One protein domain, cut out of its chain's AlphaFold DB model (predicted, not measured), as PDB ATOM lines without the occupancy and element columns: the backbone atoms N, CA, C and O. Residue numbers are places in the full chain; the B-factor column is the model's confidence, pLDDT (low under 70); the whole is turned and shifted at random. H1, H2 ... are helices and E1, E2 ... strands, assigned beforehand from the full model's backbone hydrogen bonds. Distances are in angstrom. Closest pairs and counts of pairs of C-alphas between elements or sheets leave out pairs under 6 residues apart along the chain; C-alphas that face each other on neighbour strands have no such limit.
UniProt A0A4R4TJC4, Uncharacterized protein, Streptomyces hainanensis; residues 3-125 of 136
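This is residues 3 to 125 of the 136 residues of an uncharacterized protein of Streptomyces hainanensis (UniProt A0A4R4TJC4). The domain is a sandwich of two strongly twisted five-stranded sheets, partly face to face, with their strands crossed at 75 degrees. One sheet holds E5, E2, E1, E9 and E10, the other E6, E4, E3, E7 and E8; the small helix H1 ends the series of elements, over E9 and far from the second sheet. The printed part has 123 residues, with ten named strands, E1 to E10 in that order, then one named helix, H1; the class is mostly strand. Both sheets are antiparallel throughout, in the orders E5 E2 E1 E9 E10 and E6 E4 E3 E7 E8. The whole is compact, with a radius of gyration of the C-alphas of 13.9 A, and spans 37 by 35 by 25 A.

Find C-alpha 3 at (-45.050, -0.730, -34.949); there E1 begins and runs through residues 3 to 6, 10.6 A. Next come E2, residues 11 to 15, 13.5 A, and E3, residues 24 to 32, 21.5 A, which ends at C-alpha 32 at (-31.483, -6.595, -44.232). E4, residues 41 to 49, is 22.2 A long and bends by 68 degrees at residue 44. Look then for E5 at residues 57 to 59, 6.7 A, E6 at residues 67 to 71, 11.9 A, E7 at residues 83 to 89, 19.6 A, and E8 at residues 94 to 99, 17.0 A. E9 covers residues 108 to 112, 12.8 A, and E10 residues 115 to 118, 10.6 A. H1 takes residues 119 to 124, 8.7 A, and ends at C-alpha 124 at (-59.625, 0.677, -32.720).

Start with E1, an inner strand of its sheet. E1 and E2 are a hairpin, with N 5 and O 12 at 2.9 A. On the other side of E1 is E9, antiparallel, with N 110 and O 4 at 2.8 A. E5 is the edge strand beside E2, with N 58 and O 13 at 2.8 A. E9 and E10 are a hairpin, with N 109 and O 117 at 2.9 A, and E10 is the other edge strand. In the second sheet, E3 and E4 are a hairpin, with N 29 and O 45 at 2.8 A. E6, an edge strand, is antiparallel to E4, with N 68 and O 48 at 2.8 A. E7 is antiparallel to E3, with N 28 and O 86 at 2.9 A. E7 and E8 are a hairpin, with N 85 and O 97 at 2.8 A. Between the sheets, look at E8 and E9: their closest C-alphas, those of Leu 97 and Gly 112, are 5.2 A apart. E2 and E7 are near each other, with 5 pairs of C-alphas within 10 A, while E4 and E9 are apart. H1 is on the first sheet, over E9, at a height over the sheet of 9.9 A, and stands up from it at 51 degrees; the closest C-alphas of H1 and E9, those of Arg 119 and Asn 108, are 5.3 A apart. In H1 every O i to N i+4 pair is within hydrogen-bond range.

The two C-alphas farthest apart are those of Glu 20 and Asn 35, at 39.7 A. The printed part has no cut. The link from E6 to E7, with 11 residues between them, is long; the chain changes sheets at the links E2 to E3, E4 to E5, E5 to E6 and E8 to E9. The mean pLDDT of the printed part is 85.8, and the model's confidence is under 70 at residues 18 to 21, 33 to 40, 52, and 113 to 114.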
ATOM      1  N   TYR A   3     -44.559  -1.205 -33.660       91.44
ATOM      2  CA  TYR A   3     -45.050  -0.730 -34.949       91.44
ATOM      3  C   TYR A   3     -44.175   0.411 -35.478       91.44
ATOM      4  O   TYR A   3     -43.381   0.994 -34.738       91.44
ATOM      5  N   ILE A   4     -44.334   0.748 -36.755       93.06
ATOM      6  CA  ILE A   4     -43.755   1.952 -37.357       93.06
ATOM      7  C   ILE A   4     -44.811   2.693 -38.180       93.06
ATOM      8  O   ILE A   4     -45.649   2.066 -38.823       93.06
ATOM      9  N   GLN A   5     -44.795   4.021 -38.125       92.88
ATOM     10  CA  GLN A   5     -45.740   4.900 -38.816       92.88
ATOM     11  C   GLN A   5     -45.054   6.178 -39.310       92.88
ATOM     12  O   GLN A   5     -43.868   6.390 -39.059       92.88
ATOM     13  N   GLY A   6     -45.827   7.056 -39.949       89.94
ATOM     14  CA  GLY A   6     -45.369   8.359 -40.428       89.94
ATOM     15  C   GLY A   6     -45.220   8.374 -41.942       89.94
ATOM     16  O   GLY A   6     -45.913   7.637 -42.641       89.94
ATOM     17  N   ASP A   7     -44.338   9.228 -42.444       88.94
ATOM     18  CA  ASP A   7     -43.942   9.207 -43.848       88.94
ATOM     19  C   ASP A   7     -42.523   8.638 -44.014       88.94
ATOM     20  O   ASP A   7     -41.792   8.425 -43.045       88.94
ATOM     21  N   ALA A   8     -42.135   8.365 -45.260       86.56
ATOM     22  CA  ALA A   8     -40.820   7.813 -45.581       86.56
ATOM     23  C   ALA A   8     -39.639   8.703 -45.137       86.56
ATOM     24  O   ALA A   8     -38.528   8.196 -44.978       86.56
ATOM     25  N   ALA A   9     -39.850  10.016 -44.979       87.19
ATOM     26  CA  ALA A   9     -38.810  10.965 -44.595       87.19
ATOM     27  C   ALA A   9     -38.673  11.095 -43.072       87.19
ATOM     28  O   ALA A   9     -37.575  11.375 -42.589       87.19
ATOM     29  N   ASP A  10     -39.760  10.880 -42.332       88.81
ATOM     30  CA  ASP A  10     -39.815  11.019 -40.882       88.81
ATOM     31  C   ASP A  10     -40.558   9.851 -40.199       88.81
ATOM     32  O   ASP A  10     -41.663  10.027 -39.668       88.81
ATOM     33  N   PRO A  11     -39.976   8.633 -40.192       93.00
ATOM     34  CA  PRO A  11     -40.602   7.478 -39.567       93.00
ATOM     35  C   PRO A  11     -40.612   7.599 -38.042       93.00
ATOM     36  O   PRO A  11     -39.609   7.961 -37.423       93.00
ATOM     37  N   VAL A  12     -41.703   7.170 -37.415       95.06
ATOM     38  CA  VAL A  12     -41.820   7.036 -35.960       95.06
ATOM     39  C   VAL A  12     -42.041   5.575 -35.605       95.06
ATOM     40  O   VAL A  12     -42.985   4.946 -36.078       95.06
ATOM     41  N   VAL A  13     -41.172   5.041 -34.752       94.50
ATOM     42  CA  VAL A  13     -41.294   3.696 -34.191       94.50
ATOM     43  C   VAL A  13     -42.036   3.788 -32.873       94.50
ATOM     44  O   VAL A  13     -41.637   4.558 -32.003       94.50
ATOM     45  N   GLY A  14     -43.094   3.004 -32.716       92.06
ATOM     46  CA  GLY A  14     -43.932   3.033 -31.531       92.06
ATOM     47  C   GLY A  14     -44.114   1.666 -30.883       92.06
ATOM     48  O   GLY A  14     -44.047   0.620 -31.531       92.06
ATOM     49  N   GLN A  15     -44.383   1.680 -29.583       88.44
ATOM     50  CA  GLN A  15     -44.830   0.531 -28.813       88.44
ATOM     51  C   GLN A  15     -46.291   0.727 -28.391       88.44
ATOM     52  O   GLN A  15     -46.636   1.725 -27.764       88.44
ATOM     53  N   ARG A  16     -47.131  -0.277 -28.651       79.69
ATOM     54  CA  ARG A  16     -48.452  -0.414 -28.017       79.69
ATOM     55  C   ARG A  16     -48.314  -0.949 -26.594       79.69
ATOM     56  O   ARG A  16     -47.586  -1.933 -26.398       79.69
ATOM     57  N   VAL A  17     -49.019  -0.333 -25.649       70.62
ATOM     58  CA  VAL A  17     -48.839  -0.494 -24.199       70.62
ATOM     59  C   VAL A  17     -50.176  -0.596 -23.472       70.62
ATOM     60  O   VAL A  17     -51.089   0.152 -23.797       70.62
ATOM     61  N   CYS A  18     -50.259  -1.478 -22.466       62.06
ATOM     62  CA  CYS A  18     -51.417  -1.559 -21.565       62.06
ATOM     63  C   CYS A  18     -51.200  -0.802 -20.231       62.06
ATOM     64  O   CYS A  18     -52.160  -0.623 -19.489       62.06
ATOM     65  N   SER A  19     -49.972  -0.372 -19.894       65.81
ATOM     66  CA  SER A  19     -49.658   0.333 -18.636       65.81
ATOM     67  C   SER A  19     -48.857   1.617 -18.863       65.81
ATOM     68  O   SER A  19     -48.275   1.792 -19.934       65.81
ATOM     69  N   GLU A  20     -48.830   2.527 -17.879       65.44
ATOM     70  CA  GLU A  20     -48.100   3.808 -17.950       65.44
ATOM     71  C   GLU A  20     -46.565   3.660 -17.857       65.44
ATOM     72  O   GLU A  20     -45.833   4.456 -18.447       65.44
ATOM     73  N   ASP A  21     -46.075   2.581 -17.243       67.50
ATOM     74  CA  ASP A  21     -44.648   2.376 -16.940       67.50
ATOM     75  C   ASP A  21     -43.866   1.627 -18.040       67.50
ATOM     76  O   ASP A  21     -42.674   1.344 -17.906       67.50
ATOM     77  N   ASP A  22     -44.525   1.323 -19.156       80.31
ATOM     78  CA  ASP A  22     -43.942   0.612 -20.287       80.31
ATOM     79  C   ASP A  22     -43.340   1.560 -21.343       80.31
ATOM     80  O   ASP A  22     -43.912   2.602 -21.685       80.31
ATOM     81  N   GLY A  23     -42.214   1.150 -21.937       90.12
ATOM     82  CA  GLY A  23     -41.610   1.836 -23.080       90.12
ATOM     83  C   GLY A  23     -40.392   1.112 -23.660       90.12
ATOM     84  O   GLY A  23     -39.958   0.069 -23.162       90.12
ATOM     85  N   ILE A  24     -39.838   1.682 -24.726       93.56
ATOM     86  CA  ILE A  24     -38.709   1.159 -25.499       93.56
ATOM     87  C   ILE A  24     -37.409   1.541 -24.798       93.56
ATOM     88  O   ILE A  24     -37.018   2.697 -24.843       93.56
ATOM     89  N   VAL A  25     -36.695   0.612 -24.169       95.00
ATOM     90  CA  VAL A  25     -35.406   0.925 -23.516       95.00
ATOM     91  C   VAL A  25     -34.231   0.890 -24.482       95.00
ATOM     92  O   VAL A  25     -33.239   1.576 -24.269       95.00
ATOM     93  N   GLU A  26     -34.347   0.141 -25.567       96.06
ATOM     94  CA  GLU A  26     -33.364   0.124 -26.641       96.06
ATOM     95  C   GLU A  26     -34.088  -0.001 -27.974       96.06
ATOM     96  O   GLU A  26     -35.047  -0.761 -28.093       96.06
ATOM     97  N   LEU A  27     -33.611   0.724 -28.984       96.88
ATOM     98  CA  LEU A  27     -34.065   0.587 -30.360       96.88
ATOM     99  C   LEU A  27     -32.864   0.508 -31.292       96.88
ATOM    100  O   LEU A  27     -31.957   1.337 -31.229       96.88
ATOM    101  N   SER A  28     -32.880  -0.472 -32.189       96.62
ATOM    102  CA  SER A  28     -31.834  -0.683 -33.183       96.62
ATOM    103  C   SER A  28     -32.425  -0.903 -34.572       96.62
ATOM    104  O   SER A  28     -33.412  -1.621 -34.743       96.62
ATOM    105  N   LEU A  29     -31.806  -0.263 -35.561       95.94
ATOM    106  CA  LEU A  29     -32.139  -0.366 -36.975       95.94
ATOM    107  C   LEU A  29     -31.027  -1.108 -37.704       95.94
ATOM    108  O   LEU A  29     -29.855  -0.726 -37.622       95.94
ATOM    109  N   HIS A  30     -31.410  -2.109 -38.482       93.38
ATOM    110  CA  HIS A  30     -30.499  -2.908 -39.279       93.38
ATOM    111  C   HIS A  30     -30.887  -2.886 -40.753       93.38
ATOM    112  O   HIS A  30     -32.066  -2.890 -41.110       93.38
ATOM    113  N   LEU A  31     -29.874  -2.915 -41.614       89.94
ATOM    114  CA  LEU A  31     -30.044  -3.247 -43.021       89.94
ATOM    115  C   LEU A  31     -30.221  -4.762 -43.167       89.94
ATOM    116  O   LEU A  31     -29.369  -5.523 -42.695       89.94
ATOM    117  N   VAL A  32     -31.283  -5.190 -43.856       82.44
ATOM    118  CA  VAL A  32     -31.483  -6.595 -44.232       82.44
ATOM    119  C   VAL A  32     -30.868  -6.815 -45.613       82.44
ATOM    120  O   VAL A  32     -31.306  -6.227 -46.597       82.44
ATOM    121  N   GLY A  33     -29.821  -7.638 -45.694       66.06
ATOM    122  CA  GLY A  33     -29.221  -8.013 -46.977       66.06
ATOM    123  C   GLY A  33     -30.133  -8.921 -47.814       66.06
ATOM    124  O   GLY A  33     -30.953  -9.657 -47.274       66.06
ATOM    125  N   GLU A  34     -29.937  -8.924 -49.138       59.88
ATOM    126  CA  GLU A  34     -30.728  -9.719 -50.101       59.88
ATOM    127  C   GLU A  34     -30.648 -11.241 -49.874       59.88
ATOM    128  O   GLU A  34     -31.539 -11.985 -50.277       59.88
ATOM    129  N   ASN A  35     -29.605 -11.711 -49.184       53.03
ATOM    130  CA  ASN A  35     -29.492 -13.091 -48.721       53.03
ATOM    131  C   ASN A  35     -29.837 -13.135 -47.232       53.03
ATOM    132  O   ASN A  35     -29.002 -12.802 -46.390       53.03
ATOM    133  N   ILE A  36     -31.079 -13.537 -46.952       48.28
ATOM    134  CA  ILE A  36     -31.733 -13.641 -45.638       48.28
ATOM    135  C   ILE A  36     -31.127 -14.801 -44.823       48.28
ATOM    136  O   ILE A  36     -31.808 -15.722 -44.385       48.28
ATOM    137  N   GLU A  37     -29.816 -14.785 -44.622       53.66
ATOM    138  CA  GLU A  37     -29.219 -15.420 -43.457       53.66
ATOM    139  C   GLU A  37     -29.104 -14.328 -42.392       53.66
ATOM    140  O   GLU A  37     -28.522 -13.266 -42.632       53.66
ATOM    141  N   PHE A  38     -29.686 -14.582 -41.217       51.62
ATOM    142  CA  PHE A  38     -29.693 -13.693 -40.042       51.62
ATOM    143  C   PHE A  38     -28.311 -13.084 -39.718       51.62
ATOM    144  O   PHE A  38     -28.224 -12.035 -39.086       51.62
ATOM    145  N   GLU A  39     -27.234 -13.732 -40.167       49.19
ATOM    146  CA  GLU A  39     -25.838 -13.375 -39.920       49.19
ATOM    147  C   GLU A  39     -25.342 -12.121 -40.669       49.19
ATOM    148  O   GLU A  39     -24.264 -11.622 -40.350       49.19
ATOM    149  N   LYS A  40     -26.097 -11.563 -41.630       57.28
ATOM    150  CA  LYS A  40     -25.679 -10.373 -42.412       57.28
ATOM    151  C   LYS A  40     -26.500  -9.112 -42.137       57.28
ATOM    152  O   LYS A  40     -26.776  -8.332 -43.048       57.28
ATOM    153  N   ARG A  41     -26.896  -8.898 -40.884       74.06
ATOM    154  CA  ARG A  41     -27.546  -7.652 -40.451       74.06
ATOM    155  C   ARG A  41     -26.492  -6.597 -40.146       74.06
ATOM    156  O   ARG A  41     -25.653  -6.796 -39.270       74.06
ATOM    157  N   PHE A  42     -26.542  -5.468 -40.847       86.88
ATOM    158  CA  PHE A  42     -25.643  -4.341 -40.584       86.88
ATOM    159  C   PHE A  42     -26.354  -3.313 -39.712       86.88
ATOM    160  O   PHE A  42     -27.373  -2.766 -40.130       86.88
ATOM    161  N   LEU A  43     -25.822  -3.051 -38.514       92.62
ATOM    162  CA  LEU A  43     -26.346  -2.019 -37.621       92.62
ATOM    163  C   LEU A  43     -26.155  -0.636 -38.257       92.62
ATOM    164  O   LEU A  43     -25.028  -0.229 -38.533       92.62
ATOM    165  N   LEU A  44     -27.259   0.078 -38.473       95.00
ATOM    166  CA  LEU A  44     -27.268   1.425 -39.047       95.00
ATOM    167  C   LEU A  44     -27.474   2.504 -37.989       95.00
ATOM    168  O   LEU A  44     -26.937   3.601 -38.114       95.00
ATOM    169  N   TRP A  45     -28.279   2.204 -36.973       96.88
ATOM    170  CA  TRP A  45     -28.626   3.153 -35.928       96.88
ATOM    171  C   TRP A  45     -29.019   2.424 -34.647       96.88
ATOM    172  O   TRP A  45     -29.638   1.361 -34.703       96.88
ATOM    173  N   ARG A  46     -28.647   2.987 -33.496       97.69
ATOM    174  CA  ARG A  46     -28.988   2.465 -32.172       97.69
ATOM    175  C   ARG A  46     -29.172   3.604 -31.185       97.69
ATOM    176  O   ARG A  46     -28.299   4.471 -31.095       97.69
ATOM    177  N   VAL A  47     -30.257   3.542 -30.422       97.19
ATOM    178  CA  VAL A  47     -30.508   4.389 -29.254       97.19
ATOM    179  C   VAL A  47     -30.798   3.538 -28.032       97.19
ATOM    180  O   VAL A  47     -31.443   2.497 -28.128       97.19
ATOM    181  N   GLU A  48     -30.325   4.004 -26.884       96.62
ATOM    182  CA  GLU A  48     -30.434   3.317 -25.598       96.62
ATOM    183  C   GLU A  48     -30.875   4.313 -24.531       96.62
ATOM    184  O   GLU A  48     -30.300   5.401 -24.413       96.62
ATOM    185  N   ALA A  49     -31.888   3.945 -23.753       94.69
ATOM    186  CA  ALA A  49     -32.334   4.713 -22.606       94.69
ATOM    187  C   ALA A  49     -31.211   4.765 -21.561       94.69
ATOM    188  O   ALA A  49     -30.613   3.750 -21.201       94.69
ATOM    189  N   GLY A  50     -30.921   5.965 -21.067       88.06
ATOM    190  CA  GLY A  50     -30.083   6.166 -19.893       88.06
ATOM    191  C   GLY A  50     -30.882   5.980 -18.600       88.06
ATOM    192  O   GLY A  50     -31.830   5.206 -18.526       88.06
ATOM    193  N   HIS A  51     -30.546   6.758 -17.568       74.62
ATOM    194  CA  HIS A  51     -31.277   6.786 -16.289       74.62
ATOM    195  C   HIS A  51     -32.646   7.513 -16.358       74.62
ATOM    196  O   HIS A  51     -33.088   8.083 -15.362       74.62
ATOM    197  N   GLY A  52     -33.283   7.552 -17.533       69.75
ATOM    198  CA  GLY A  52     -34.530   8.276 -17.805       69.75
ATOM    199  C   GLY A  52     -35.760   7.372 -17.918       69.75
ATOM    200  O   GLY A  52     -35.666   6.152 -17.799       69.75
ATOM    201  N   GLN A  53     -36.925   7.984 -18.159       82.50
ATOM    202  CA  GLN A  53     -38.153   7.245 -18.450       82.50
ATOM    203  C   GLN A  53     -38.131   6.706 -19.892       82.50
ATOM    204  O   GLN A  53     -37.842   7.473 -20.816       82.50
ATOM    205  N   PRO A  54     -38.445   5.417 -20.106       89.81
ATOM    206  CA  PRO A  54     -38.565   4.848 -21.440       89.81
ATOM    207  C   PRO A  54     -39.628   5.575 -22.279       89.81
ATOM    208  O   PRO A  54     -40.751   5.810 -21.841       89.81
ATOM    209  N   SER A  55     -39.274   5.917 -23.512       91.88
ATOM    210  CA  SER A  55     -40.150   6.479 -24.532       91.88
ATOM    211  C   SER A  55     -40.976   5.389 -25.200       91.88
ATOM    212  O   SER A  55     -40.489   4.299 -25.495       91.88
ATOM    213  N   ARG A  56     -42.235   5.703 -25.490       90.19
ATOM    214  CA  ARG A  56     -43.145   4.813 -26.233       90.19
ATOM    215  C   ARG A  56     -43.044   4.990 -27.730       90.19
ATOM    216  O   ARG A  56     -43.315   4.053 -28.469       90.19
ATOM    217  N   GLU A  57     -42.682   6.192 -28.148       93.25
ATOM    218  CA  GLU A  57     -42.501   6.563 -29.537       93.25
ATOM    219  C   GLU A  57     -41.123   7.185 -29.698       93.25
ATOM    220  O   GLU A  57     -40.710   8.045 -28.919       93.25
ATOM    221  N   ILE A  58     -40.401   6.727 -30.710       95.31
ATOM    222  CA  ILE A  58     -39.067   7.194 -31.043       95.31
ATOM    223  C   ILE A  58     -39.057   7.490 -32.536       95.31
ATOM    224  O   ILE A  58     -39.229   6.601 -33.371       95.31
ATOM    225  N   ARG A  59     -38.820   8.756 -32.874       95.69
ATOM    226  CA  ARG A  59     -38.555   9.167 -34.250       95.69
ATOM    227  C   ARG A  59     -37.223   8.579 -34.711       95.69
ATOM    228  O   ARG A  59     -36.196   8.744 -34.051       95.69
ATOM    229  N   LEU A  60     -37.243   7.892 -35.844       94.88
ATOM    230  CA  LEU A  60     -36.085   7.191 -36.376       94.88
ATOM    231  C   LEU A  60     -34.967   8.187 -36.718       94.88
ATOM    232  O   LEU A  60     -35.187   9.189 -37.391       94.88
ATOM    233  N   GLY A  61     -33.756   7.913 -36.232       93.69
ATOM    234  CA  GLY A  61     -32.594   8.788 -36.424       93.69
ATOM    235  C   GLY A  61     -32.506   9.974 -35.455       93.69
ATOM    236  O   GLY A  61     -31.506  10.692 -35.480       93.69
ATOM    237  N   VAL A  62     -33.489  10.167 -34.569       94.50
ATOM    238  CA  VAL A  62     -33.476  11.217 -33.538       94.50
ATOM    239  C   VAL A  62     -33.208  10.601 -32.170       94.50
ATOM    240  O   VAL A  62     -33.783   9.576 -31.828       94.50
ATOM    241  N   THR A  63     -32.348  11.238 -31.375       94.25
ATOM    242  CA  THR A  63     -32.107  10.865 -29.974       94.25
ATOM    243  C   THR A  63     -33.207  11.461 -29.091       94.25
ATOM    244  O   THR A  63     -33.255  12.688 -28.985       94.25
ATOM    245  N   PRO A  64     -34.078  10.661 -28.452       93.56
ATOM    246  CA  PRO A  64     -35.048  11.193 -27.498       93.56
ATOM    247  C   PRO A  64     -34.370  11.715 -26.224       93.56
ATOM    248  O   PRO A  64     -33.242  11.337 -25.896       93.56
ATOM    249  N   ASP A  65     -35.080  12.546 -25.464       92.12
ATOM    250  CA  ASP A  65     -34.604  12.987 -24.154       92.12
ATOM    251  C   ASP A  65     -34.417  11.794 -23.211       92.12
ATOM    252  O   ASP A  65     -35.251  10.894 -23.131       92.12
ATOM    253  N   GLY A  66     -33.298  11.780 -22.485       92.75
ATOM    254  CA  GLY A  66     -32.944  10.668 -21.599       92.75
ATOM    255  C   GLY A  66     -32.334   9.457 -22.310       92.75
ATOM    256  O   GLY A  66     -32.007   8.487 -21.630       92.75
ATOM    257  N   TYR A  67     -32.124   9.517 -23.630       95.88
ATOM    258  CA  TYR A  67     -31.437   8.482 -24.404       95.88
ATOM    259  C   TYR A  67     -30.022   8.905 -24.775       95.88
ATOM    260  O   TYR A  67     -29.667  10.083 -24.836       95.88
ATOM    261  N   THR A  68     -29.214   7.901 -25.076       95.88
ATOM    262  CA  THR A  68     -27.938   8.046 -25.766       95.88
ATOM    263  C   THR A  68     -28.026   7.385 -27.136       95.88
ATOM    264  O   THR A  68     -28.840   6.486 -27.349       95.88
ATOM    265  N   THR A  69     -27.167   7.814 -28.060       96.06
ATOM    266  CA  THR A  69     -27.115   7.277 -29.429       96.06
ATOM    267  C   THR A  69     -25.723   6.729 -29.710       96.06
ATOM    268  O   THR A  69     -24.888   7.442 -30.274       96.06
ATOM    269  N   PRO A  70     -25.429   5.479 -29.305       95.19
ATOM    270  CA  PRO A  70     -24.120   4.871 -29.533       95.19
ATOM    271  C   PRO A  70     -23.768   4.743 -31.018       95.19
ATOM    272  O   PRO A  70     -22.595   4.803 -31.379       95.19
ATOM    273  N   HIS A  71     -24.780   4.577 -31.876       96.00
ATOM    274  CA  HIS A  71     -24.616   4.479 -33.325       96.00
ATOM    275  C   HIS A  71     -25.602   5.438 -34.001       96.00
ATOM    276  O   HIS A  71     -26.785   5.111 -34.070       96.00
ATOM    277  N   PRO A  72     -25.173   6.630 -34.454       95.19
ATOM    278  CA  PRO A  72     -26.055   7.588 -35.116       95.19
ATOM    279  C   PRO A  72     -26.397   7.149 -36.541       95.19
ATOM    280  O   PRO A  72     -25.576   6.541 -37.227       95.19
ATOM    281  N   LEU A  73     -27.591   7.521 -37.009       94.06
ATOM    282  CA  LEU A  73     -27.983   7.292 -38.392       94.06
ATOM    283  C   LEU A  73     -27.249   8.302 -39.276       94.06
ATOM    284  O   LEU A  73     -27.493   9.503 -39.201       94.06
ATOM    285  N   THR A  74     -26.314   7.816 -40.087       90.94
ATOM    286  CA  THR A  74     -25.432   8.668 -40.908       90.94
ATOM    287  C   THR A  74     -25.833   8.726 -42.378       90.94
ATOM    288  O   THR A  74     -25.294   9.540 -43.128       90.94
ATOM    289  N   VAL A  75     -26.778   7.883 -42.794       87.19
ATOM    290  CA  VAL A  75     -27.250   7.779 -44.176       87.19
ATOM    291  C   VAL A  75     -28.780   7.826 -44.219       87.19
ATOM    292  O   VAL A  75     -29.420   7.266 -43.327       87.19
ATOM    293  N   PRO A  76     -29.380   8.467 -45.238       89.56
ATOM    294  CA  PRO A  76     -30.818   8.373 -45.474       89.56
ATOM    295  C   PRO A  76     -31.254   6.927 -45.736       89.56
ATOM    296  O   PRO A  76     -30.484   6.135 -46.286       89.56
ATOM    297  N   LEU A  77     -32.498   6.599 -45.382       90.88
ATOM    298  CA  LEU A  77     -33.096   5.314 -45.736       90.88
ATOM    299  C   LEU A  77     -33.505   5.312 -47.213       90.88
ATOM    300  O   LEU A  77     -34.134   6.250 -47.698       90.88
ATOM    301  N   ASP A  78     -33.156   4.247 -47.923       90.75
ATOM    302  CA  ASP A  78     -33.588   3.988 -49.288       90.75
ATOM    303  C   ASP A  78     -35.024   3.451 -49.293       90.75
ATOM    304  O   ASP A  78     -35.357   2.528 -48.552       90.75
ATOM    305  N   ALA A  79     -35.873   4.013 -50.152       89.31
ATOM    306  CA  ALA A  79     -37.309   3.740 -50.138       89.31
ATOM    307  C   ALA A  79     -37.673   2.275 -50.431       89.31
ATOM    308  O   ALA A  79     -38.688   1.793 -49.930       89.31
ATOM    309  N   THR A  80     -36.844   1.574 -51.208       88.00
ATOM    310  CA  THR A  80     -37.099   0.200 -51.678       88.00
ATOM    311  C   THR A  80     -36.390  -0.862 -50.842       88.00
ATOM    312  O   THR A  80     -36.657  -2.059 -50.964       88.00
ATOM    313  N   THR A  81     -35.482  -0.428 -49.973       89.38
ATOM    314  CA  THR A  81     -34.681  -1.296 -49.125       89.38
ATOM    315  C   THR A  81     -35.493  -1.769 -47.928       89.38
ATOM    316  O   THR A  81     -36.201  -0.998 -47.282       89.38
ATOM    317  N   THR A  82     -35.383  -3.063 -47.617       89.88
ATOM    318  CA  THR A  82     -36.001  -3.621 -46.411       89.88
ATOM    319  C   THR A  82     -35.081  -3.404 -45.220       89.88
ATOM    320  O   THR A  82     -33.930  -3.846 -45.202       89.88
ATOM    321  N   TYR A  83     -35.619  -2.742 -44.208       91.56
ATOM    322  CA  TYR A  83     -34.969  -2.542 -42.928       91.56
ATOM    323  C   TYR A  83     -35.626  -3.391 -41.864       91.56
ATOM    324  O   TYR A  83     -36.781  -3.804 -41.973       91.56
ATOM    325  N   GLU A  84     -34.873  -3.607 -40.803       92.19
ATOM    326  CA  GLU A  84     -35.319  -4.302 -39.620       92.19
ATOM    327  C   GLU A  84     -35.172  -3.403 -38.405       92.19
ATOM    328  O   GLU A  84     -34.104  -2.842 -38.159       92.19
ATOM    329  N   LEU A  85     -36.233  -3.333 -37.613       93.69
ATOM    330  CA  LEU A  85     -36.231  -2.713 -36.304       93.69
ATOM    331  C   LEU A  85     -36.334  -3.784 -35.231       93.69
ATOM    332  O   LEU A  85     -37.198  -4.662 -35.276       93.69
ATOM    333  N   ARG A  86     -35.474  -3.651 -34.230       94.00
ATOM    334  CA  ARG A  86     -35.544  -4.415 -32.995       94.00
ATOM    335  C   ARG A  86     -35.609  -3.450 -31.826       94.00
ATOM    336  O   ARG A  86     -34.762  -2.567 -31.710       94.00
ATOM    337  N   ALA A  87     -36.593  -3.659 -30.966       93.94
ATOM    338  CA  ALA A  87     -36.774  -2.905 -29.740       93.94
ATOM    339  C   ALA A  87     -36.692  -3.846 -28.541       93.94
ATOM    340  O   ALA A  87     -37.331  -4.895 -28.564       93.94
ATOM    341  N   ASP A  88     -35.972  -3.459 -27.498       93.38
ATOM    342  CA  ASP A  88     -36.109  -4.080 -26.183       93.38
ATOM    343  C   ASP A  88     -36.985  -3.165 -25.314       93.38
ATOM    344  O   ASP A  88     -36.889  -1.935 -25.375       93.38
ATOM    345  N   PHE A  89     -37.883  -3.759 -24.533       90.75
ATOM    346  CA  PHE A  89     -38.881  -3.042 -23.744       90.75
ATOM    347  C   PHE A  89     -38.568  -3.091 -22.248       90.75
ATOM    348  O   PHE A  89     -38.000  -4.061 -21.744       90.75
ATOM    349  N   ALA A  90     -39.014  -2.070 -21.517       90.06
ATOM    350  CA  ALA A  90     -38.790  -1.927 -20.078       90.06
ATOM    351  C   ALA A  90     -39.328  -3.107 -19.246       90.06
ATOM    352  O   ALA A  90     -38.708  -3.498 -18.259       90.06
ATOM    353  N   TRP A  91     -40.434  -3.725 -19.674       85.44
ATOM    354  CA  TRP A  91     -41.030  -4.899 -19.022       85.44
ATOM    355  C   TRP A  91     -40.244  -6.209 -19.237       85.44
ATOM    356  O   TRP A  91     -40.652  -7.261 -18.748       85.44
ATOM    357  N   GLY A  92     -39.114  -6.170 -19.953       83.62
ATOM    358  CA  GLY A  92     -38.210  -7.309 -20.146       83.62
ATOM    359  C   GLY A  92     -38.470  -8.148 -21.402       83.62
ATOM    360  O   GLY A  92     -37.847  -9.197 -21.570       83.62
ATOM    361  N   GLY A  93     -39.371  -7.712 -22.285       85.56
ATOM    362  CA  GLY A  93     -39.591  -8.325 -23.597       85.56
ATOM    363  C   GLY A  93     -38.879  -7.606 -24.736       85.56
ATOM    364  O   GLY A  93     -38.262  -6.562 -24.542       85.56
ATOM    365  N   TYR A  94     -39.018  -8.145 -25.946       87.81
ATOM    366  CA  TYR A  94     -38.519  -7.516 -27.166       87.81
ATOM    367  C   TYR A  94     -39.578  -7.523 -28.270       87.81
ATOM    368  O   TYR A  94     -40.492  -8.351 -28.291       87.81
ATOM    369  N   GLY A  95     -39.457  -6.570 -29.185       86.75
ATOM    370  CA  GLY A  95     -40.254  -6.438 -30.392       86.75
ATOM    371  C   GLY A  95     -39.365  -6.455 -31.627       86.75
ATOM    372  O   GLY A  95     -38.209  -6.034 -31.592       86.75
ATOM    373  N   TYR A  96     -39.923  -6.941 -32.728       89.19
ATOM    374  CA  TYR A  96     -39.245  -7.041 -34.010       89.19
ATOM    375  C   TYR A  96     -40.219  -6.691 -35.129       89.19
ATOM    376  O   TYR A  96     -41.349  -7.180 -35.120       89.19
ATOM    377  N   LEU A  97     -39.775  -5.902 -36.105       89.38
ATOM    378  CA  LEU A  97     -40.506  -5.686 -37.351       89.38
ATOM    379  C   LEU A  97     -39.547  -5.453 -38.517       89.38
ATOM    380  O   LEU A  97     -38.422  -4.991 -38.330       89.38
ATOM    381  N   THR A  98     -40.012  -5.739 -39.729       90.81
ATOM    382  CA  THR A  98     -39.356  -5.300 -40.963       90.81
ATOM    383  C   THR A  98     -40.273  -4.368 -41.731       90.81
ATOM    384  O   THR A  98     -41.493  -4.513 -41.679       90.81
ATOM    385  N   PHE A  99     -39.693  -3.401 -42.434       91.25
ATOM    386  CA  PHE A  99     -40.444  -2.446 -43.244       91.25
ATOM    387  C   PHE A  99     -39.597  -1.936 -44.410       91.25
ATOM    388  O   PHE A  99     -38.365  -1.983 -44.368       91.25
ATOM    389  N   ARG A 100     -40.266  -1.415 -45.438       91.81
ATOM    390  CA  ARG A 100     -39.658  -0.551 -46.457       91.81
ATOM    391  C   ARG A 100     -40.190   0.868 -46.281       91.81
ATOM    392  O   ARG A 100     -41.393   1.007 -46.060       91.81
ATOM    393  N   PRO A 101     -39.371   1.926 -46.401       92.06
ATOM    394  CA  PRO A 101     -39.865   3.286 -46.212       92.06
ATOM    395  C   PRO A 101     -40.996   3.663 -47.180       92.06
ATOM    396  O   PRO A 101     -41.882   4.414 -46.794       92.06
ATOM    397  N   GLU A 102     -41.046   3.090 -48.389       90.38
ATOM    398  CA  GLU A 102     -42.160   3.302 -49.334       90.38
ATOM    399  C   GLU A 102     -43.537   2.846 -48.813       90.38
ATOM    400  O   GLU A 102     -44.564   3.279 -49.332       90.38
ATOM    401  N   GLN A 103     -43.578   2.001 -47.777       89.75
ATOM    402  CA  GLN A 103     -44.816   1.539 -47.137       89.75
ATOM    403  C   GLN A 103     -45.387   2.570 -46.150       89.75
ATOM    404  O   GLN A 103     -46.555   2.478 -45.768       89.75
ATOM    405  N   LEU A 104     -44.583   3.557 -45.741       90.38
ATOM    406  CA  LEU A 104     -44.959   4.609 -44.802       90.38
ATOM    407  C   LEU A 104     -45.630   5.764 -45.548       90.38
ATOM    408  O   LEU A 104     -44.999   6.754 -45.923       90.38
ATOM    409  N   ALA A 105     -46.929   5.617 -45.788       86.56
ATOM    410  CA  ALA A 105     -47.780   6.736 -46.167       86.56
ATOM    411  C   ALA A 105     -48.324   7.429 -44.912       86.56
ATOM    412  O   ALA A 105     -48.606   6.777 -43.906       86.56
ATOM    413  N   ALA A 106     -48.530   8.745 -44.988       84.31
ATOM    414  CA  ALA A 106     -49.071   9.512 -43.873       84.31
ATOM    415  C   ALA A 106     -50.397   8.910 -43.373       84.31
ATOM    416  O   ALA A 106     -51.355   8.777 -44.136       84.31
ATOM    417  N   GLY A 107     -50.438   8.565 -42.083       82.38
ATOM    418  CA  GLY A 107     -51.596   7.940 -41.444       82.38
ATOM    419  C   GLY A 107     -51.651   6.412 -41.535       82.38
ATOM    420  O   GLY A 107     -52.619   5.847 -41.037       82.38
ATOM    421  N   ASN A 108     -50.643   5.746 -42.110       87.56
ATOM    422  CA  ASN A 108     -50.537   4.285 -42.122       87.56
ATOM    423  C   ASN A 108     -49.527   3.765 -41.092       87.56
ATOM    424  O   ASN A 108     -48.560   4.443 -40.735       87.56
ATOM    425  N   VAL A 109     -49.754   2.526 -40.654       88.88
ATOM    426  CA  VAL A 109     -48.941   1.791 -39.681       88.88
ATOM    427  C   VAL A 109     -48.481   0.464 -40.288       88.88
ATOM    428  O   VAL A 109     -49.266  -0.226 -40.935       88.88
ATOM    429  N   VAL A 110     -47.220   0.088 -40.056       88.81
ATOM    430  CA  VAL A 110     -46.640  -1.223 -40.396       88.81
ATOM    431  C   VAL A 110     -46.363  -2.010 -39.116       88.81
ATOM    432  O   VAL A 110     -45.752  -1.497 -38.175       88.81
ATOM    433  N   PHE A 111     -46.776  -3.277 -39.101       78.88
ATOM    434  CA  PHE A 111     -46.659  -4.182 -37.947       78.88
ATOM    435  C   PHE A 111     -45.955  -5.518 -38.271       78.88
ATOM    436  O   PHE A 111     -45.779  -6.357 -37.388       78.88
ATOM    437  N   GLY A 112     -45.525  -5.730 -39.522       73.38
ATOM    438  CA  GLY A 112     -44.853  -6.945 -40.000       73.38
ATOM    439  C   GLY A 112     -44.518  -6.867 -41.495       73.38
ATOM    440  O   GLY A 112     -44.717  -5.823 -42.109       73.38
ATOM    441  N   SER A 113     -44.031  -7.961 -42.096       63.25
ATOM    442  CA  SER A 113     -43.594  -7.991 -43.504       63.25
ATOM    443  C   SER A 113     -44.692  -7.510 -44.464       63.25
ATOM    444  O   SER A 113     -45.635  -8.246 -44.755       63.25
ATOM    445  N   GLU A 114     -44.538  -6.275 -44.939       66.06
ATOM    446  CA  GLU A 114     -45.381  -5.583 -45.925       66.06
ATOM    447  C   GLU A 114     -46.856  -5.366 -45.547       66.06
ATOM    448  O   GLU A 114     -47.629  -4.869 -46.365       66.06
ATOM    449  N   GLN A 115     -47.265  -5.683 -44.317       76.88
ATOM    450  CA  GLN A 115     -48.635  -5.421 -43.880       76.88
ATOM    451  C   GLN A 115     -48.762  -3.973 -43.413       76.88
ATOM    452  O   GLN A 115     -48.048  -3.541 -42.506       76.88
ATOM    453  N   THR A 116     -49.670  -3.241 -44.056       82.00
ATOM    454  CA  THR A 116     -50.034  -1.864 -43.716       82.00
ATOM    455  C   THR A 116     -51.509  -1.803 -43.351       82.00
ATOM    456  O   THR A 116     -52.331  -2.493 -43.954       82.00
ATOM    457  N   GLU A 117     -51.846  -0.967 -42.376       86.81
ATOM    458  CA  GLU A 117     -53.226  -0.605 -42.044       86.81
ATOM    459  C   GLU A 117     -53.320   0.890 -41.721       86.81
ATOM    460  O   GLU A 117     -52.295   1.550 -41.509       86.81
ATOM    461  N   SER A 118     -54.534   1.444 -41.703       86.06
ATOM    462  CA  SER A 118     -54.718   2.837 -41.295       86.06
ATOM    463  C   SER A 118     -54.505   3.002 -39.788       86.06
ATOM    464  O   SER A 118     -54.782   2.100 -38.999       86.06
ATOM    465  N   ARG A 119     -54.056   4.184 -39.357       81.81
ATOM    466  CA  ARG A 119     -53.858   4.492 -37.936       81.81
ATOM    467  C   ARG A 119     -55.149   4.355 -37.128       81.81
ATOM    468  O   ARG A 119     -55.108   3.860 -36.011       81.81
ATOM    469  N   GLN A 120     -56.276   4.758 -37.708       84.06
ATOM    470  CA  GLN A 120     -57.577   4.646 -37.054       84.06
ATOM    471  C   GLN A 120     -57.955   3.180 -36.808       84.06
ATOM    472  O   GLN A 120     -58.288   2.822 -35.684       84.06
ATOM    473  N   GLU A 121     -57.851   2.324 -37.832       84.50
ATOM    474  CA  GLU A 121     -58.125   0.886 -37.685       84.50
ATOM    475  C   GLU A 121     -57.162   0.231 -36.698       84.50
ATOM    476  O   GLU A 121     -57.581  -0.593 -35.886       84.50
ATOM    477  N   TYR A 122     -55.888   0.631 -36.727       80.75
ATOM    478  CA  TYR A 122     -54.912   0.195 -35.743       80.75
ATOM    479  C   TYR A 122     -55.368   0.542 -34.326       80.75
ATOM    480  O   TYR A 122     -55.435  -0.368 -33.501       80.75
ATOM    481  N   ASP A 123     -55.697   1.809 -34.042       78.81
ATOM    482  CA  ASP A 123     -56.102   2.304 -32.718       78.81
ATOM    483  C   ASP A 123     -57.384   1.608 -32.209       78.81
ATOM    484  O   ASP A 123     -57.453   1.214 -31.046       78.81
ATOM    485  N   ASP A 124     -58.351   1.322 -33.086       80.31
ATOM    486  CA  ASP A 124     -59.625   0.677 -32.720       80.31
ATOM    487  C   ASP A 124     -59.477  -0.793 -32.257       80.31
ATOM    488  O   ASP A 124     -60.392  -1.364 -31.654       80.31
ATOM    489  N   ARG A 125     -58.320  -1.424 -32.498       74.50
ATOM    490  CA  ARG A 125     -58.040  -2.845 -32.198       74.50
ATOM    491  C   ARG A 125     -57.394  -3.098 -30.822       74.50
ATOM    492  O   ARG A 125     -57.092  -4.249 -30.501       74.50
TER     493      ARG A 125